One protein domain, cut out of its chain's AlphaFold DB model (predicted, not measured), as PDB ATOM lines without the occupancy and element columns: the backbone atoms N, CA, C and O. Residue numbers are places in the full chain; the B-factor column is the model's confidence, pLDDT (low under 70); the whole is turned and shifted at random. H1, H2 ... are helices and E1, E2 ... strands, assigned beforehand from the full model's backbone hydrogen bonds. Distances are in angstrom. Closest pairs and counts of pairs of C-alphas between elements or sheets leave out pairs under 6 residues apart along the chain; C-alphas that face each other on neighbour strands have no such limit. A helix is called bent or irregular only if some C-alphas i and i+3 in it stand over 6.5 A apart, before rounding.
ATOM      1  N   MET A   2      81.488 -15.626  53.804       89.94
ATOM      2  CA  MET A   2      82.082 -14.330  53.431       89.94
ATOM      3  C   MET A   2      83.535 -14.146  53.912       89.94
ATOM      4  O   MET A   2      84.444 -14.060  53.100       89.94
ATOM      5  N   SER A   3      83.786 -14.248  55.223       91.88
ATOM      6  CA  SER A   3      85.137 -14.091  55.795       91.88
ATOM      7  C   SER A   3      86.159 -15.145  55.351       91.88
ATOM      8  O   SER A   3      87.358 -14.943  55.508       91.88
ATOM      9  N   LYS A   4      85.715 -16.298  54.832       93.94
ATOM     10  CA  LYS A   4      86.612 -17.310  54.252       93.94
ATOM     11  C   LYS A   4      86.926 -16.995  52.791       93.94
ATOM     12  O   LYS A   4      88.062 -17.206  52.391       93.94
ATOM     13  N   ALA A   5      85.942 -16.501  52.038       93.00
ATOM     14  CA  ALA A   5      86.098 -16.091  50.645       93.00
ATOM     15  C   ALA A   5      87.064 -14.899  50.530       93.00
ATOM     16  O   ALA A   5      88.032 -14.960  49.778       93.00
ATOM     17  N   GLU A   6      86.902 -13.901  51.403       93.44
ATOM     18  CA  GLU A   6      87.791 -12.737  51.495       93.44
ATOM     19  C   GLU A   6      89.255 -13.134  51.745       93.44
ATOM     20  O   GLU A   6      90.159 -12.664  51.059       93.44
ATOM     21  N   ARG A   7      89.505 -14.074  52.669       96.12
ATOM     22  CA  ARG A   7      90.864 -14.552  52.992       96.12
ATOM     23  C   ARG A   7      91.599 -15.190  51.818       96.12
ATOM     24  O   ARG A   7      92.824 -15.243  51.849       96.12
ATOM     25  N   VAL A   8      90.872 -15.721  50.838       96.69
ATOM     26  CA  VAL A   8      91.453 -16.369  49.655       96.69
ATOM     27  C   VAL A   8      91.302 -15.520  48.390       96.69
ATOM     28  O   VAL A   8      91.665 -15.986  47.316       96.69
ATOM     29  N   GLY A   9      90.779 -14.291  48.506       94.88
ATOM     30  CA  GLY A   9      90.540 -13.397  47.371       94.88
ATOM     31  C   GLY A   9      89.506 -13.928  46.375       94.88
ATOM     32  O   GLY A   9      89.625 -13.657  45.185       94.88
ATOM     33  N   ALA A  10      88.537 -14.721  46.840       94.00
ATOM     34  CA  ALA A  10      87.485 -15.283  45.999       94.00
ATOM     35  C   ALA A  10      86.160 -14.538  46.186       94.00
ATOM     36  O   ALA A  10      85.797 -14.178  47.308       94.00
ATOM     37  N   ASP A  11      85.408 -14.401  45.096       94.69
ATOM     38  CA  ASP A  11      84.002 -14.012  45.151       94.69
ATOM     39  C   ASP A  11      83.146 -15.151  45.720       94.69
ATOM     40  O   ASP A  11      83.495 -16.336  45.648       94.69
ATOM     41  N   TYR A  12      81.991 -14.800  46.278       93.12
ATOM     42  CA  TYR A  12      81.003 -15.771  46.739       93.12
ATOM     43  C   TYR A  12      79.596 -15.392  46.284       93.12
ATOM     44  O   TYR A  12      79.292 -14.222  46.097       93.12
ATOM     45  N   SER A  13      78.707 -16.373  46.197       93.88
ATOM     46  CA  SER A  13      77.266 -16.143  46.067       93.88
ATOM     47  C   SER A  13      76.549 -17.026  47.078       93.88
ATOM     48  O   SER A  13      76.927 -18.184  47.273       93.88
ATOM     49  N   ILE A  14      75.526 -16.497  47.746       94.00
ATOM     50  CA  ILE A  14      74.679 -17.281  48.652       94.00
ATOM     51  C   ILE A  14      73.317 -17.457  47.991       94.00
ATOM     52  O   ILE A  14      72.523 -16.521  47.922       94.00
ATOM     53  N   VAL A  15      73.046 -18.677  47.535       94.50
ATOM     54  CA  VAL A  15      71.748 -19.056  46.969       94.50
ATOM     55  C   VAL A  15      70.865 -19.609  48.078       94.50
ATOM     56  O   VAL A  15      71.200 -20.612  48.710       94.50
ATOM     57  N   ARG A  16      69.731 -18.955  48.312       92.56
ATOM     58  CA  ARG A  16      68.752 -19.333  49.330       92.56
ATOM     59  C   ARG A  16      67.556 -20.009  48.680       92.56
ATOM     60  O   ARG A  16      67.099 -19.609  47.609       92.56
ATOM     61  N   ALA A  17      67.043 -21.030  49.345       89.56
ATOM     62  CA  ALA A  17      65.871 -21.767  48.909       89.56
ATOM     63  C   ALA A  17      64.861 -21.841  50.054       89.56
ATOM     64  O   ALA A  17      65.246 -21.975  51.216       89.56
ATOM     65  N   GLY A  18      63.580 -21.784  49.709       84.62
ATOM     66  CA  GLY A  18      62.486 -22.151  50.593       84.62
ATOM     67  C   GLY A  18      62.292 -23.668  50.619       84.62
ATOM     68  O   GLY A  18      63.241 -24.455  50.630       84.62
ATOM     69  N   THR A  19      61.036 -24.105  50.595       83.31
ATOM     70  CA  THR A  19      60.699 -25.525  50.476       83.31
ATOM     71  C   THR A  19      61.139 -26.042  49.116       83.31
ATOM     72  O   THR A  19      60.565 -25.688  48.087       83.31
ATOM     73  N   LEU A  20      62.146 -26.913  49.108       81.94
ATOM     74  CA  LEU A  20      62.645 -27.538  47.889       81.94
ATOM     75  C   LEU A  20      61.643 -28.557  47.337       81.94
ATOM     76  O   LEU A  20      61.425 -29.613  47.941       81.94
ATOM     77  N   LYS A  21      61.101 -28.267  46.152       76.62
ATOM     78  CA  LYS A  21      60.110 -29.077  45.426       76.62
ATOM     79  C   LYS A  21      60.513 -29.308  43.981       76.62
ATOM     80  O   LYS A  21      61.374 -28.619  43.459       76.62
ATOM     81  N   GLY A  22      59.909 -30.268  43.305       70.31
ATOM     82  CA  GLY A  22      60.202 -30.546  41.903       70.31
ATOM     83  C   GLY A  22      61.475 -31.355  41.687       70.31
ATOM     84  O   GLY A  22      62.129 -31.803  42.630       70.31
ATOM     85  N   GLY A  23      61.871 -31.504  40.429       61.22
ATOM     86  CA  GLY A  23      63.056 -32.274  40.041       61.22
ATOM     87  C   GLY A  23      62.771 -33.742  39.775       61.22
ATOM     88  O   GLY A  23      63.704 -34.505  39.503       61.22
ATOM     89  N   GLY A  24      61.503 -34.148  39.819       61.03
ATOM     90  CA  GLY A  24      61.070 -35.323  39.099       61.03
ATOM     91  C   GLY A  24      60.969 -35.062  37.612       61.03
ATOM     92  O   GLY A  24      61.078 -33.916  37.167       61.03
ATOM     93  N   PRO A  25      60.781 -36.130  36.831       55.78
ATOM     94  CA  PRO A  25      60.598 -36.032  35.391       55.78
ATOM     95  C   PRO A  25      59.393 -35.161  35.008       55.78
ATOM     96  O   PRO A  25      59.244 -34.813  33.837       55.78
ATOM     97  N   GLY A  26      58.546 -34.787  35.978       53.41
ATOM     98  CA  GLY A  26      57.229 -34.230  35.743       53.41
ATOM     99  C   GLY A  26      56.290 -35.314  35.221       53.41
ATOM    100  O   GLY A  26      56.713 -36.356  34.710       53.41
ATOM    101  N   ALA A  27      54.986 -35.091  35.347       52.41
ATOM    102  CA  ALA A  27      54.027 -35.932  34.650       52.41
ATOM    103  C   ALA A  27      54.145 -35.662  33.140       52.41
ATOM    104  O   ALA A  27      54.025 -34.512  32.717       52.41
ATOM    105  N   LYS A  28      54.340 -36.712  32.321       54.78
ATOM    106  CA  LYS A  28      54.242 -36.604  30.847       54.78
ATOM    107  C   LYS A  28      52.908 -36.013  30.418       54.78
ATOM    108  O   LYS A  28      52.836 -35.372  29.377       54.78
ATOM    109  N   THR A  29      51.870 -36.268  31.211       56.81
ATOM    110  CA  THR A  29      50.498 -35.871  30.935       56.81
ATOM    111  C   THR A  29      49.817 -35.480  32.241       56.81
ATOM    112  O   THR A  29      49.883 -36.233  33.216       56.81
ATOM    113  N   THR A  30      49.188 -34.313  32.289       56.56
ATOM    114  CA  THR A  30      48.338 -33.900  33.416       56.56
ATOM    115  C   THR A  30      46.980 -34.596  33.364       56.56
ATOM    116  O   THR A  30      46.608 -35.216  32.368       56.56
ATOM    117  N   SER A  31      46.215 -34.497  34.454       51.69
ATOM    118  CA  SER A  31      44.866 -35.073  34.563       51.69
ATOM    119  C   SER A  31      43.862 -34.523  33.541       51.69
ATOM    120  O   SER A  31      42.824 -35.139  33.331       51.69
ATOM    121  N   ASP A  32      44.164 -33.388  32.910       56.62
ATOM    122  CA  ASP A  32      43.380 -32.780  31.829       56.62
ATOM    123  C   ASP A  32      43.823 -33.220  30.415       56.62
ATOM    124  O   ASP A  32      43.269 -32.752  29.424       56.62
ATOM    125  N   GLY A  33      44.802 -34.127  30.301       54.53
ATOM    126  CA  GLY A  33      45.290 -34.650  29.022       54.53
ATOM    127  C   GLY A  33      46.392 -33.818  28.358       54.53
ATOM    128  O   GLY A  33      46.875 -34.205  27.291       54.53
ATOM    129  N   SER A  34      46.836 -32.718  28.968       50.59
ATOM    130  CA  SER A  34      47.922 -31.900  28.416       50.59
ATOM    131  C   SER A  34      49.262 -32.626  28.523       50.59
ATOM    132  O   SER A  34      49.638 -33.087  29.599       50.59
ATOM    133  N   SER A  35      49.995 -32.734  27.410       53.81
ATOM    134  CA  SER A  35      51.332 -33.337  27.377       53.81
ATOM    135  C   SER A  35      52.411 -32.271  27.517       53.81
ATOM    136  O   SER A  35      52.376 -31.266  26.807       53.81
ATOM    137  N   TYR A  36      53.415 -32.522  28.355       55.62
ATOM    138  CA  TYR A  36      54.548 -31.613  28.527       55.62
ATOM    139  C   TYR A  36      55.860 -32.324  28.208       55.62
ATOM    140  O   TYR A  36      56.014 -33.503  28.546       55.62
ATOM    141  N   PRO A  37      56.820 -31.645  27.554       52.19
ATOM    142  CA  PRO A  37      58.158 -32.193  27.443       52.19
ATOM    143  C   PRO A  37      58.699 -32.397  28.858       52.19
ATOM    144  O   PRO A  37      58.612 -31.500  29.701       52.19
ATOM    145  N   HIS A  38      59.268 -33.575  29.121       57.28
ATOM    146  CA  HIS A  38      60.082 -33.754  30.316       57.28
ATOM    147  C   HIS A  38      61.093 -32.617  30.380       57.28
ATOM    148  O   HIS A  38      61.729 -32.304  29.367       57.28
ATOM    149  N   ALA A  39      61.279 -32.023  31.558       56.22
ATOM    150  CA  ALA A  39      62.430 -31.160  31.747       56.22
ATOM    151  C   ALA A  39      63.657 -32.026  31.445       56.22
ATOM    152  O   ALA A  39      63.939 -32.958  32.190       56.22
ATOM    153  N   PHE A  40      64.370 -31.768  30.348       57.34
ATOM    154  CA  PHE A  40      65.558 -32.546  29.970       57.34
ATOM    155  C   PHE A  40      66.575 -32.640  31.126       57.34
ATOM    156  O   PHE A  40      67.325 -33.600  31.242       57.34
ATOM    157  N   GLN A  41      66.549 -31.643  32.012       61.50
ATOM    158  CA  GLN A  41      67.401 -31.500  33.189       61.50
ATOM    159  C   GLN A  41      66.865 -32.206  34.452       61.50
ATOM    160  O   GLN A  41      67.476 -32.102  35.513       61.50
ATOM    161  N   SER A  42      65.715 -32.880  34.380       66.56
ATOM    162  CA  SER A  42      65.127 -33.610  35.509       66.56
ATOM    163  C   SER A  42      65.786 -34.966  35.756       66.56
ATOM    164  O   SER A  42      66.479 -35.528  34.907       66.56
ATOM    165  N   LEU A  43      65.549 -35.517  36.947       65.62
ATOM    166  CA  LEU A  43      65.944 -36.881  37.274       65.62
ATOM    167  C   LEU A  43      65.090 -37.899  36.500       65.62
ATOM    168  O   LEU A  43      63.894 -37.702  36.294       65.62
ATOM    169  N   SER A  44      65.702 -39.029  36.137       66.56
ATOM    170  CA  SER A  44      65.025 -40.136  35.448       66.56
ATOM    171  C   SER A  44      63.808 -40.659  36.223       66.56
ATOM    172  O   SER A  44      63.861 -40.812  37.446       66.56
ATOM    173  N   GLU A  45      62.744 -41.039  35.502       65.25
ATOM    174  CA  GLU A  45      61.570 -41.741  36.055       65.25
ATOM    175  C   GLU A  45      61.946 -42.973  36.890       65.25
ATOM    176  O   GLU A  45      61.287 -43.249  37.893       65.25
ATOM    177  N   ALA A  46      63.024 -43.677  36.532       67.00
ATOM    178  CA  ALA A  46      63.496 -44.854  37.264       67.00
ATOM    179  C   ALA A  46      63.864 -44.527  38.726       67.00
ATOM    180  O   ALA A  46      63.609 -45.314  39.633       67.00
ATOM    181  N   ILE A  47      64.374 -43.319  38.993       66.25
ATOM    182  CA  ILE A  47      64.733 -42.871  40.351       66.25
ATOM    183  C   ILE A  47      63.485 -42.720  41.243       66.25
ATOM    184  O   ILE A  47      63.574 -42.859  42.467       66.25
ATOM    185  N   TYR A  48      62.322 -42.456  40.641       60.78
ATOM    186  CA  TYR A  48      61.044 -42.316  41.345       60.78
ATOM    187  C   TYR A  48      60.294 -43.638  41.477       60.78
ATOM    188  O   TYR A  48      59.665 -43.862  42.510       60.78
ATOM    189  N   LYS A  49      60.371 -44.501  40.456       61.41
ATOM    190  CA  LYS A  49      59.678 -45.795  40.411       61.41
ATOM    191  C   LYS A  49      60.367 -46.867  41.259       61.41
ATOM    192  O   LYS A  49      59.686 -47.583  41.986       61.41
ATOM    193  N   ASP A  50      61.699 -46.915  41.230       63.34
ATOM    194  CA  ASP A  50      62.462 -48.066  41.736       63.34
ATOM    195  C   ASP A  50      63.297 -47.747  42.991       63.34
ATOM    196  O   ASP A  50      63.965 -48.612  43.558       63.34
ATOM    197  N   GLY A  51      63.278 -46.492  43.457       59.16
ATOM    198  CA  GLY A  51      64.026 -46.068  44.641       59.16
ATOM    199  C   GLY A  51      63.408 -46.559  45.966       59.16
ATOM    200  O   GLY A  51      62.190 -46.673  46.074       59.16
ATOM    201  N   PRO A  52      64.200 -46.739  47.043       53.66
ATOM    202  CA  PRO A  52      63.724 -47.222  48.353       53.66
ATOM    203  C   PRO A  52      62.723 -46.288  49.067       53.66
ATOM    204  O   PRO A  52      62.123 -46.664  50.068       53.66
ATOM    205  N   ALA A  53      62.509 -45.076  48.543       50.41
ATOM    206  CA  ALA A  53      61.487 -44.120  48.988       50.41
ATOM    207  C   ALA A  53      60.246 -44.082  48.062       50.41
ATOM    208  O   ALA A  53      59.396 -43.194  48.182       50.41
ATOM    209  N   GLY A  54      60.180 -45.003  47.099       46.97
ATOM    210  CA  GLY A  54      59.372 -44.962  45.883       46.97
ATOM    211  C   GLY A  54      57.896 -45.270  46.056       46.97
ATOM    212  O   GLY A  54      57.350 -46.014  45.254       46.97
ATOM    213  N   ARG A  55      57.210 -44.719  47.067       51.16
ATOM    214  CA  ARG A  55      55.743 -44.825  47.041       51.16
ATOM    215  C   ARG A  55      54.880 -43.648  47.443       51.16
ATOM    216  O   ARG A  55      53.721 -43.742  47.102       51.16
ATOM    217  N   ASN A  56      55.359 -42.555  48.047       53.41
ATOM    218  CA  ASN A  56      54.485 -41.378  48.266       53.41
ATOM    219  C   ASN A  56      55.248 -40.058  48.454       53.41
ATOM    220  O   ASN A  56      54.890 -39.042  47.878       53.41
ATOM    221  N   TRP A  57      56.326 -40.036  49.238       54.75
ATOM    222  CA  TRP A  57      56.854 -38.754  49.724       54.75
ATOM    223  C   TRP A  57      57.631 -37.919  48.706       54.75
ATOM    224  O   TRP A  57      57.593 -36.700  48.790       54.75
ATOM    225  N   ARG A  58      58.320 -38.520  47.730       56.19
ATOM    226  CA  ARG A  58      59.064 -37.736  46.723       56.19
ATOM    227  C   ARG A  58      58.156 -37.130  45.653       56.19
ATOM    228  O   ARG A  58      58.393 -35.993  45.260       56.19
ATOM    229  N   SER A  59      57.129 -37.867  45.229       57.69
ATOM    230  CA  SER A  59      56.102 -37.377  44.304       57.69
ATOM    231  C   SER A  59      55.202 -36.331  44.956       57.69
ATOM    232  O   SER A  59      54.781 -35.407  44.272       57.69
ATOM    233  N   LEU A  60      54.965 -36.431  46.274       57.22
ATOM    234  CA  LEU A  60      54.193 -35.434  47.020       57.22
ATOM    235  C   LEU A  60      54.772 -34.030  46.907       57.22
ATOM    236  O   LEU A  60      53.990 -33.108  47.005       57.22
ATOM    237  N   PHE A  61      56.087 -33.874  46.721       61.09
ATOM    238  CA  PHE A  61      56.752 -32.578  46.565       61.09
ATOM    239  C   PHE A  61      57.240 -32.338  45.132       61.09
ATOM    240  O   PHE A  61      58.169 -31.550  44.957       61.09
ATOM    241  N   ASP A  62      56.743 -33.052  44.122       64.06
ATOM    242  CA  ASP A  62      57.100 -32.761  42.729       64.06
ATOM    243  C   ASP A  62      56.234 -31.610  42.198       64.06
ATOM    244  O   ASP A  62      55.079 -31.470  42.583       64.06
ATOM    245  N   THR A  63      56.787 -30.761  41.333       63.62
ATOM    246  CA  THR A  63      56.050 -29.644  40.726       63.62
ATOM    247  C   THR A  63      56.237 -29.660  39.219       63.62
ATOM    248  O   THR A  63      57.323 -29.960  38.724       63.62
ATOM    249  N   ALA A  64      55.168 -29.343  38.488       65.50
ATOM    250  CA  ALA A  64      55.201 -29.178  37.037       65.50
ATOM    251  C   ALA A  64      55.719 -27.788  36.620       65.50
ATOM    252  O   ALA A  64      55.916 -27.526  35.433       65.50
ATOM    253  N   ILE A  65      55.927 -26.889  37.587       73.31
ATOM    254  CA  ILE A  65      56.384 -25.530  37.333       73.31
ATOM    255  C   ILE A  65      57.898 -25.495  37.175       73.31
ATOM    256  O   ILE A  65      58.645 -25.983  38.021       73.31
ATOM    257  N   GLN A  66      58.341 -24.855  36.098       77.56
ATOM    258  CA  GLN A  66      59.759 -24.701  35.770       77.56
ATOM    259  C   GLN A  66      60.219 -23.240  35.735       77.56
ATOM    260  O   GLN A  66      61.413 -22.979  35.599       77.56
ATOM    261  N   GLY A  67      59.296 -22.285  35.884       86.50
ATOM    262  CA  GLY A  67      59.636 -20.869  35.927       86.50
ATOM    263  C   GLY A  67      60.307 -20.481  37.239       86.50
ATOM    264  O   GLY A  67      60.050 -21.065  38.296       86.50
ATOM    265  N   VAL A  68      61.157 -19.459  37.164       90.88
ATOM    266  CA  VAL A  68      62.029 -19.037  38.263       90.88
ATOM    267  C   VAL A  68      61.885 -17.541  38.519       90.88
ATOM    268  O   VAL A  68      61.744 -16.755  37.582       90.88
ATOM    269  N   THR A  69      61.953 -17.148  39.789       92.81
ATOM    270  CA  THR A  69      62.202 -15.763  40.214       92.81
ATOM    271  C   THR A  69      63.473 -15.707  41.052       92.81
ATOM    272  O   THR A  69      63.694 -16.599  41.872       92.81
ATOM    273  N   LEU A  70      64.262 -14.643  40.906       93.81
ATOM    274  CA  LEU A  70      65.350 -14.318  41.826       93.81
ATOM    275  C   LEU A  70      64.969 -13.068  42.617       93.81
ATOM    276  O   LEU A  70      64.553 -12.078  42.020       93.81
ATOM    277  N   ASN A  71      65.107 -13.119  43.939       91.69
ATOM    278  CA  ASN A  71      64.846 -11.977  44.815       91.69
ATOM    279  C   ASN A  71      66.107 -11.652  45.630       91.69
ATOM    280  O   ASN A  71      66.713 -12.587  46.161       91.69
ATOM    281  N   PRO A  72      66.502 -10.373  45.774       91.12
ATOM    282  CA  PRO A  72      67.628  -9.994  46.622       91.12
ATOM    283  C   PRO A  72      67.436 -10.460  48.072       91.12
ATOM    284  O   PRO A  72      66.342 -10.340  48.634       91.12
ATOM    285  N   GLY A  73      68.499 -10.991  48.675       87.50
ATOM    286  CA  GLY A  73      68.502 -11.468  50.054       87.50
ATOM    287  C   GLY A  73      67.592 -12.671  50.331       87.50
ATOM    288  O   GLY A  73      67.169 -13.412  49.439       87.50
ATOM    289  N   ASP A  74      67.283 -12.862  51.616       81.50
ATOM    290  CA  ASP A  74      66.368 -13.894  52.124       81.50
ATOM    291  C   ASP A  74      64.925 -13.381  52.224       81.50
ATOM    292  O   ASP A  74      64.354 -13.244  53.304       81.50
ATOM    293  N   THR A  75      64.359 -12.990  51.085       75.62
ATOM    294  CA  THR A  75      63.048 -12.320  51.022       75.62
ATOM    295  C   THR A  75      61.909 -13.249  50.612       75.62
ATOM    296  O   THR A  75      60.748 -12.838  50.600       75.62
ATOM    297  N   THR A  76      62.210 -14.511  50.300       68.94
ATOM    298  CA  THR A  76      61.175 -15.488  49.959       68.94
ATOM    299  C   THR A  76      60.392 -15.862  51.221       68.94
ATOM    300  O   THR A  76      60.958 -16.363  52.189       68.94
ATOM    301  N   GLU A  77      59.078 -15.611  51.216       71.81
ATOM    302  CA  GLU A  77      58.187 -15.942  52.337       71.81
ATOM    303  C   GLU A  77      58.333 -17.421  52.725       71.81
ATOM    304  O   GLU A  77      58.233 -18.280  51.867       71.81
ATOM    305  N   GLY A  78      58.547 -17.755  54.000       67.56
ATOM    306  CA  GLY A  78      58.612 -19.159  54.422       67.56
ATOM    307  C   GLY A  78      57.261 -19.884  54.268       67.56
ATOM    308  O   GLY A  78      56.206 -19.264  54.404       67.56
ATOM    309  N   PRO A  79      57.250 -21.213  54.069       61.28
ATOM    310  CA  PRO A  79      56.016 -21.979  53.838       61.28
ATOM    311  C   PRO A  79      55.075 -22.046  55.062       61.28
ATOM    312  O   PRO A  79      53.890 -22.365  54.930       61.28
ATOM    313  N   GLY A  80      55.586 -21.762  56.270       69.69
ATOM    314  CA  GLY A  80      54.825 -21.751  57.525       69.69
ATOM    315  C   GLY A  80      53.990 -23.018  57.763       69.69
ATOM    316  O   GLY A  80      54.349 -24.117  57.347       69.69
ATOM    317  N   LEU A  81      52.818 -22.860  58.391       63.62
ATOM    318  CA  LEU A  81      51.839 -23.944  58.590       63.62
ATOM    319  C   LEU A  81      51.228 -24.470  57.275       63.62
ATOM    320  O   LEU A  81      50.565 -25.504  57.272       63.62
ATOM    321  N   LYS A  82      51.447 -23.777  56.150       67.31
ATOM    322  CA  LYS A  82      50.941 -24.163  54.827       67.31
ATOM    323  C   LYS A  82      51.917 -25.050  54.057       67.31
ATOM    324  O   LYS A  82      51.582 -25.460  52.953       67.31
ATOM    325  N   ALA A  83      53.069 -25.408  54.635       65.50
ATOM    326  CA  ALA A  83      54.082 -26.243  53.991       65.50
ATOM    327  C   ALA A  83      53.522 -27.548  53.416       65.50
ATOM    328  O   ALA A  83      53.904 -27.930  52.316       65.50
ATOM    329  N   VAL A  84      52.578 -28.192  54.114       65.31
ATOM    330  CA  VAL A  84      51.933 -29.433  53.652       65.31
ATOM    331  C   VAL A  84      50.967 -29.174  52.488       65.31
ATOM    332  O   VAL A  84      50.994 -29.903  51.506       65.31
ATOM    333  N   ILE A  85      50.166 -28.109  52.529       66.19
ATOM    334  CA  ILE A  85      49.249 -27.767  51.422       66.19
ATOM    335  C   ILE A  85      50.043 -27.360  50.188       66.19
ATOM    336  O   ILE A  85      49.785 -27.825  49.080       66.19
ATOM    337  N   ALA A  86      51.047 -26.512  50.398       62.16
ATOM    338  CA  ALA A  86      51.953 -26.133  49.346       62.16
ATOM    339  C   ALA A  86      52.665 -27.379  48.816       62.16
ATOM    340  O   ALA A  86      52.921 -27.455  47.621       62.16
ATOM    341  N   SER A  87      53.051 -28.330  49.685       62.97
ATOM    342  CA  SER A  87      53.824 -29.510  49.279       62.97
ATOM    343  C   SER A  87      53.149 -30.267  48.165       62.97
ATOM    344  O   SER A  87      53.810 -30.518  47.173       62.97
ATOM    345  N   THR A  88      51.841 -30.478  48.287       63.75
ATOM    346  CA  THR A  88      51.027 -31.270  47.368       63.75
ATOM    347  C   THR A  88      50.453 -30.476  46.197       63.75
ATOM    348  O   THR A  88      49.588 -30.984  45.487       63.75
ATOM    349  N   SER A  89      50.846 -29.211  46.028       68.06
ATOM    350  CA  SER A  89      50.352 -28.358  44.950       68.06
ATOM    351  C   SER A  89      51.267 -28.439  43.731       68.06
ATOM    352  O   SER A  89      52.488 -28.372  43.850       68.06
ATOM    353  N   PHE A  90      50.660 -28.512  42.549       72.00
ATOM    354  CA  PHE A  90      51.360 -28.355  41.272       72.00
ATOM    355  C   PHE A  90      51.419 -26.891  40.805       72.00
ATOM    356  O   PHE A  90      51.999 -26.618  39.756       72.00
ATOM    357  N   GLU A  91      50.845 -25.970  41.586       74.75
ATOM    358  CA  GLU A  91      50.773 -24.539  41.293       74.75
ATOM    359  C   GLU A  91      51.836 -23.734  42.047       74.75
ATOM    360  O   GLU A  91      52.493 -24.240  42.957       74.75
ATOM    361  N   VAL A  92      52.022 -22.465  41.663       79.75
ATOM    362  CA  VAL A  92      52.989 -21.572  42.317       79.75
ATOM    363  C   VAL A  92      52.536 -21.349  43.752       79.75
ATOM    364  O   VAL A  92      51.422 -20.885  43.992       79.75
ATOM    365  N   GLN A  93      53.413 -21.632  44.709       80.12
ATOM    366  CA  GLN A  93      53.156 -21.351  46.115       80.12
ATOM    367  C   GLN A  93      54.250 -20.464  46.677       80.12
ATOM    368  O   GLN A  93      55.428 -20.558  46.327       80.12
ATOM    369  N   LYS A  94      53.847 -19.590  47.592       80.25
ATOM    370  CA  LYS A  94      54.794 -18.763  48.324       80.25
ATOM    371  C   LYS A  94      55.677 -19.648  49.200       80.25
ATOM    372  O   LYS A  94      55.177 -20.540  49.885       80.25
ATOM    373  N   GLY A  95      56.979 -19.389  49.170       79.31
ATOM    374  CA  GLY A  95      57.948 -20.175  49.928       79.31
ATOM    375  C   GLY A  95      58.416 -21.452  49.284       79.31
ATOM    376  O   GLY A  95      59.120 -22.216  49.942       79.31
ATOM    377  N   ASP A  96      58.070 -21.668  48.022       83.44
ATOM    378  CA  ASP A  96      58.572 -22.792  47.256       83.44
ATOM    379  C   ASP A  96      59.751 -22.409  46.380       83.44
ATOM    380  O   ASP A  96      59.799 -21.344  45.760       83.44
ATOM    381  N   SER A  97      60.673 -23.357  46.282       87.12
ATOM    382  CA  SER A  97      61.790 -23.308  45.355       87.12
ATOM    383  C   SER A  97      61.837 -24.610  44.569       87.12
ATOM    384  O   SER A  97      61.838 -25.701  45.144       87.12
ATOM    385  N   GLY A  98      61.931 -24.511  43.245       84.31
ATOM    386  CA  GLY A  98      62.170 -25.675  42.395       84.31
ATOM    387  C   GLY A  98      63.582 -26.238  42.615       84.31
ATOM    388  O   GLY A  98      64.546 -25.483  42.555       84.31
ATOM    389  N   ARG A  99      63.757 -27.552  42.804       84.69
ATOM    390  CA  ARG A  99      65.076 -28.199  42.952       84.69
ATOM    391  C   ARG A  99      65.950 -27.951  41.728       84.69
ATOM    392  O   ARG A  99      67.112 -27.591  41.876       84.69
ATOM    393  N   LEU A 100      65.372 -28.078  40.533       83.50
ATOM    394  CA  LEU A 100      66.061 -27.761  39.279       83.50
ATOM    395  C   LEU A 100      66.349 -26.267  39.153       83.50
ATOM    396  O   LEU A 100      67.425 -25.900  38.700       83.50
ATOM    397  N   ALA A 101      65.426 -25.407  39.584       88.19
ATOM    398  CA  ALA A 101      65.627 -23.962  39.571       88.19
ATOM    399  C   ALA A 101      66.796 -23.547  40.475       88.19
ATOM    400  O   ALA A 101      67.664 -22.795  40.047       88.19
ATOM    401  N   VAL A 102      66.857 -24.087  41.694       91.69
ATOM    402  CA  VAL A 102      67.942 -23.834  42.653       91.69
ATOM    403  C   VAL A 102      69.267 -24.385  42.133       91.69
ATOM    404  O   VAL A 102      70.274 -23.684  42.183       91.69
ATOM    405  N   ALA A 103      69.276 -25.604  41.587       89.88
ATOM    406  CA  ALA A 103      70.472 -26.187  40.981       89.88
ATOM    407  C   ALA A 103      70.975 -25.359  39.787       89.88
ATOM    408  O   ALA A 103      72.166 -25.073  39.698       89.88
ATOM    409  N   ASN A 104      70.074 -24.915  38.907       90.38
ATOM    410  CA  ASN A 104      70.428 -24.031  37.801       90.38
ATOM    411  C   ASN A 104      70.941 -22.683  38.304       90.38
ATOM    412  O   ASN A 104      71.968 -22.229  37.820       90.38
ATOM    413  N   ALA A 105      70.299 -22.070  39.301       93.75
ATOM    414  CA  ALA A 105      70.744 -20.799  39.862       93.75
ATOM    415  C   ALA A 105      72.156 -20.891  40.469       93.75
ATOM    416  O   ALA A 105      72.957 -19.985  40.254       93.75
ATOM    417  N   LEU A 106      72.482 -21.999  41.152       93.94
ATOM    418  CA  LEU A 106      73.823 -22.280  41.690       93.94
ATOM    419  C   LEU A 106      74.904 -22.348  40.604       93.94
ATOM    420  O   LEU A 106      76.040 -21.957  40.846       93.94
ATOM    421  N   VAL A 107      74.574 -22.869  39.421       93.50
ATOM    422  CA  VAL A 107      75.521 -22.955  38.299       93.50
ATOM    423  C   VAL A 107      75.571 -21.638  37.532       93.50
ATOM    424  O   VAL A 107      76.650 -21.147  37.207       93.50
ATOM    425  N   GLN A 108      74.408 -21.051  37.252       94.19
ATOM    426  CA  GLN A 108      74.283 -19.815  36.491       94.19
ATOM    427  C   GLN A 108      74.976 -18.656  37.205       94.19
ATOM    428  O   GLN A 108      75.694 -17.908  36.550       94.19
ATOM    429  N   CYS A 109      74.872 -18.547  38.535       94.94
ATOM    430  CA  CYS A 109      75.489 -17.445  39.277       94.94
ATOM    431  C   CYS A 109      77.015 -17.378  39.116       94.94
ATOM    432  O   CYS A 109      77.576 -16.289  39.131       94.94
ATOM    433  N   LEU A 110      77.690 -18.509  38.870       93.38
ATOM    434  CA  LEU A 110      79.141 -18.555  38.638       93.38
ATOM    435  C   LEU A 110      79.571 -17.800  37.372       93.38
ATOM    436  O   LEU A 110      80.733 -17.426  37.242       93.38
ATOM    437  N   ARG A 111      78.652 -17.605  36.420       92.44
ATOM    438  CA  ARG A 111      78.898 -16.905  35.149       92.44
ATOM    439  C   ARG A 111      78.396 -15.461  35.168       92.44
ATOM    440  O   ARG A 111      78.539 -14.772  34.165       92.44
ATOM    441  N   GLN A 112      77.805 -15.015  36.277       93.19
ATOM    442  CA  GLN A 112      77.084 -13.749  36.371       93.19
ATOM    443  C   GLN A 112      77.823 -12.789  37.305       93.19
ATOM    444  O   GLN A 112      77.749 -12.947  38.523       93.19
ATOM    445  N   PRO A 113      78.486 -11.743  36.778       91.62
ATOM    446  CA  PRO A 113      79.164 -10.757  37.619       91.62
ATOM    447  C   PRO A 113      78.234 -10.075  38.631       91.62
ATOM    448  O   PRO A 113      78.678  -9.680  39.703       91.62
ATOM    449  N   SER A 114      76.936  -9.945  38.327       90.62
ATOM    450  CA  SER A 114      75.949  -9.373  39.255       90.62
ATOM    451  C   SER A 114      75.606 -10.275  40.443       90.62
ATOM    452  O   SER A 114      75.003  -9.805  41.404       90.62
ATOM    453  N   ALA A 115      75.990 -11.551  40.403       93.31
ATOM    454  CA  ALA A 115      75.835 -12.476  41.518       93.31
ATOM    455  C   ALA A 115      77.061 -12.505  42.451       93.31
ATOM    456  O   ALA A 115      77.022 -13.156  43.498       93.31
ATOM    457  N   ALA A 116      78.159 -11.838  42.081       93.06
ATOM    458  CA  ALA A 116      79.369 -11.810  42.888       93.06
ATOM    459  C   ALA A 116      79.140 -11.027  44.185       93.06
ATOM    460  O   ALA A 116      78.690  -9.883  44.174       93.06
ATOM    461  N   ASN A 117      79.493 -11.648  45.305       92.94
ATOM    462  CA  ASN A 117      79.368 -11.124  46.663       92.94
ATOM    463  C   ASN A 117      77.933 -10.746  47.057       92.94
ATOM    464  O   ASN A 117      77.732  -9.868  47.895       92.94
ATOM    465  N   THR A 118      76.938 -11.425  46.479       91.88
ATOM    466  CA  THR A 118      75.523 -11.214  46.798       91.88
ATOM    467  C   THR A 118      74.883 -12.442  47.434       91.88
ATOM    468  O   THR A 118      75.356 -13.580  47.313       91.88
ATOM    469  N   ASP A 119      73.778 -12.206  48.134       92.94
ATOM    470  CA  ASP A 119      72.842 -13.244  48.522       92.94
ATOM    471  C   ASP A 119      71.481 -13.011  47.863       92.94
ATOM    472  O   ASP A 119      71.020 -11.881  47.703       92.94
ATOM    473  N   PHE A 120      70.847 -14.095  47.432       94.31
ATOM    474  CA  PHE A 120      69.556 -14.040  46.763       94.31
ATOM    475  C   PHE A 120      68.772 -15.322  47.001       94.31
ATOM    476  O   PHE A 120      69.335 -16.392  47.241       94.31
ATOM    477  N   SER A 121      67.453 -15.216  46.915       93.38
ATOM    478  CA  SER A 121      66.535 -16.335  47.070       93.38
ATOM    479  C   SER A 121      65.902 -16.730  45.744       93.38
ATOM    480  O   SER A 121      65.626 -15.892  44.884       93.38
ATOM    481  N   VAL A 122      65.704 -18.037  45.576       93.00
ATOM    482  CA  VAL A 122      65.114 -18.633  44.376       93.00
ATOM    483  C   VAL A 122      63.666 -18.991  44.664       93.00
ATOM    484  O   VAL A 122      63.394 -19.846  45.504       93.00
ATOM    485  N   GLY A 123      62.740 -18.375  43.943       90.12
ATOM    486  CA  GLY A 123      61.315 -18.696  43.992       90.12
ATOM    487  C   GLY A 123      60.835 -19.395  42.723       90.12
ATOM    488  O   GLY A 123      61.552 -19.480  41.721       90.12
ATOM    489  N   THR A 124      59.601 -19.885  42.756       86.75
ATOM    490  CA  THR A 124      58.901 -20.409  41.577       86.75
ATOM    491  C   THR A 124      58.066 -19.327  40.892       86.75
ATOM    492  O   THR A 124      57.364 -18.570  41.561       86.75
ATOM    493  N   LYS A 125      58.074 -19.312  39.557       88.81
ATOM    494  CA  LYS A 125      57.188 -18.505  38.701       88.81
ATOM    495  C   LYS A 125      56.365 -19.430  37.822       88.81
ATOM    496  O   LYS A 125      56.890 -20.437  37.361       88.81
ATOM    497  N   GLU A 126      55.122 -19.071  37.527       84.62
ATOM    498  CA  GLU A 126      54.302 -19.833  36.589       84.62
ATOM    499  C   GLU A 126      54.994 -19.920  35.220       84.62
ATOM    500  O   GLU A 126      55.235 -18.917  34.552       84.62
ATOM    501  N   SER A 127      55.382 -21.138  34.851       81.50
ATOM    502  CA  SER A 127      55.883 -21.523  33.533       81.50
ATOM    503  C   SER A 127      56.015 -23.045  33.495       81.50
ATOM    504  O   SER A 127      56.150 -23.694  34.538       81.50
ATOM    505  N   ARG A 128      55.988 -23.622  32.295       76.19
ATOM    506  CA  ARG A 128      56.251 -25.049  32.046       76.19
ATOM    507  C   ARG A 128      57.595 -25.289  31.356       76.19
ATOM    508  O   ARG A 128      57.986 -26.438  31.185       76.19
ATOM    509  N   THR A 129      58.306 -24.225  30.999       77.81
ATOM    510  CA  THR A 129      59.652 -24.275  30.426       77.81
ATOM    511  C   THR A 129      60.660 -23.666  31.398       77.81
ATOM    512  O   THR A 129      60.321 -22.707  32.104       77.81
ATOM    513  N   PRO A 130      61.885 -24.211  31.464       81.62
ATOM    514  CA  PRO A 130      62.949 -23.598  32.242       81.62
ATOM    515  C   PRO A 130      63.385 -22.285  31.567       81.62
ATOM    516  O   PRO A 130      63.214 -22.162  30.349       81.62
ATOM    517  N   PRO A 131      63.960 -21.325  32.315       88.81
ATOM    518  CA  PRO A 131      64.397 -20.070  31.721       88.81
ATOM    519  C   PRO A 131      65.508 -20.276  30.681       88.81
ATOM    520  O   PRO A 131      66.410 -21.098  30.894       88.81
ATOM    521  N   THR A 132      65.471 -19.518  29.584       90.69
ATOM    522  CA  THR A 132      66.580 -19.430  28.619       90.69
ATOM    523  C   THR A 132      67.776 -18.695  29.223       90.69
ATOM    524  O   THR A 132      67.692 -18.126  30.314       90.69
ATOM    525  N   GLN A 133      68.921 -18.692  28.531       90.75
ATOM    526  CA  GLN A 133      70.088 -17.948  29.013       90.75
ATOM    527  C   GLN A 133      69.799 -16.442  29.096       90.75
ATOM    528  O   GLN A 133      70.149 -15.822  30.092       90.75
ATOM    529  N   GLU A 134      69.100 -15.878  28.110       94.19
ATOM    530  CA  GLU A 134      68.711 -14.464  28.098       94.19
ATOM    531  C   GLU A 134      67.794 -14.125  29.282       94.19
ATOM    532  O   GLU A 134      67.938 -13.078  29.913       94.19
ATOM    533  N   GLU A 135      66.867 -15.021  29.629       94.25
ATOM    534  CA  GLU A 135      66.005 -14.849  30.801       94.25
ATOM    535  C   GLU A 135      66.799 -14.929  32.110       94.25
ATOM    536  O   GLU A 135      66.543 -14.144  33.024       94.25
ATOM    537  N   TRP A 136      67.788 -15.823  32.206       94.12
ATOM    538  CA  TRP A 136      68.707 -15.852  33.346       94.12
ATOM    539  C   TRP A 136      69.495 -14.549  33.471       94.12
ATOM    540  O   TRP A 136      69.558 -13.994  34.567       94.12
ATOM    541  N   ASP A 137      70.041 -14.031  32.374       94.25
ATOM    542  CA  ASP A 137      70.796 -12.776  32.373       94.25
ATOM    543  C   ASP A 137      69.920 -11.605  32.863       94.25
ATOM    544  O   ASP A 137      70.361 -10.790  33.676       94.25
ATOM    545  N   LEU A 138      68.644 -11.561  32.455       94.38
ATOM    546  CA  LEU A 138      67.669 -10.579  32.945       94.38
ATOM    547  C   LEU A 138      67.352 -10.754  34.438       94.38
ATOM    548  O   LEU A 138      67.333  -9.768  35.178       94.38
ATOM    549  N   LEU A 139      67.130 -11.990  34.898       94.69
ATOM    550  CA  LEU A 139      66.869 -12.296  36.310       94.69
ATOM    551  C   LEU A 139      68.032 -11.844  37.204       94.69
ATOM    552  O   LEU A 139      67.815 -11.198  38.226       94.69
ATOM    553  N   PHE A 140      69.268 -12.149  36.804       94.75
ATOM    554  CA  PHE A 140      70.473 -11.733  37.521       94.75
ATOM    555  C   PHE A 140      70.763 -10.233  37.377       94.75
ATOM    556  O   PHE A 140      71.347  -9.639  38.285       94.75
ATOM    557  N   GLY A 141      70.353  -9.598  36.277       91.00
ATOM    558  CA  GLY A 141      70.400  -8.144  36.116       91.00
ATOM    559  C   GLY A 141      69.495  -7.418  37.116       91.00
ATOM    560  O   GLY A 141      69.892  -6.390  37.663       91.00
ATOM    561  N   GLY A 142      68.329  -7.997  37.418       85.56
ATOM    562  CA  GLY A 142      67.376  -7.484  38.408       85.56
ATOM    563  C   GLY A 142      67.809  -7.627  39.872       85.56
ATOM    564  O   GLY A 142      67.171  -7.043  40.743       85.56
ATOM    565  N   LEU A 143      68.889  -8.364  40.163       82.44
ATOM    566  CA  LEU A 143      69.445  -8.469  41.520       82.44
ATOM    567  C   LEU A 143      70.265  -7.241  41.942       82.44
ATOM    568  O   LEU A 143      70.583  -7.104  43.122       82.44
TER     569      LEU A 143
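This is residues 2 to 143 of the 145 residues of the protein "Hypothetical protein" of Dictyocha speculum (UniProt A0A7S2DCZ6). A twisted sheet of three strands, E1, E5 and E3, is covered on one face by the long helix H5, which packs slantwise over E5, and by H6 over the edge strand E3. At one end of this sheet the short pair E2 and E4 adjoins it; H1 lies at one end of the longest axis, and a long loop, residues 22 to 44, reaches toward the other, where H2 lies too. The printed part has 142 residues, with six named helices and five named strands in the order H1 E1 E2 H2 H3 E3 H4 E4 H5 E5 H6. The class is mixed, helices and strands, with under half of the residues in named elements; the sheet of E1, E5 and E3, in that order, is mixed, and E2 and E4 are parallel. The whole is compact, with a radius of gyration of the C-alphas of 16.2 A, and only just elongated, spanning 50 by 33 by 27 A.

In the larger sheet, E1 is residues 13 to 17, 13.0 A long, E5 is residues 118 to 125, 21.3 A, and E3 is residues 67 to 72, 17.2 A. E2 is residues 19 to 21 and E4 residues 96 to 98. H5, residues 99 to 111, is 19.5 A long, from C-alpha 99 at (65.076, -28.199, 42.952) to C-alpha 111 at (78.898, -16.905, 35.149). H6 is residues 133 to 141, 12.1 A, and H4 residues 80 to 87, 11.4 A. H1 is residues 2 to 7, beginning with C-alpha 2 at (82.082, -14.330, 53.431); H2 is residues 45 to 49 and H3 residues 57 to 60.

E1 and E5 are parallel, with N 16 and O 120 2.8 A apart, within hydrogen-bond range; E5 and E3 are antiparallel, with N 121 and O 71 at 2.8 A. H5 and H6 are on the same face of this sheet, two layers, helices on one face of a sheet. H5 is over E5 at a height over the sheet of 8.5 A, its closest C-alphas there those of Val 102 and Val 122, 6.2 A apart. H6 is over E3; the closest C-alphas are those of Leu 70 and Leu 139, 6.1 A. E1 runs on into E2 at 81 degrees, and E2 is parallel to E4, with N 21 and O 97 at 2.9 A. H3 and H4 are close but not clearly touching, C-alphas 60 and 87 being the closest at 6.4 A; H2 and H4 are apart. H4 is irregular, with C-alphas 81 and 84 7.4 A apart. Every O i to N i+4 pair is within hydrogen-bond range in H2 and H6, against 1 of 2 in H1, 2 of 4 in H4 and 7 of 9 in H5; H3 is too short for such a pair.

The C-alphas of Arg 7 and Gly 33, the two farthest apart, are 55.3 A apart. The printed part has no cut, and the link from E2 to H2, 23 residues, is long. The mean pLDDT of the printed part is 77.3; residues 23 to 64, 76 and 78 to 89 are under 70.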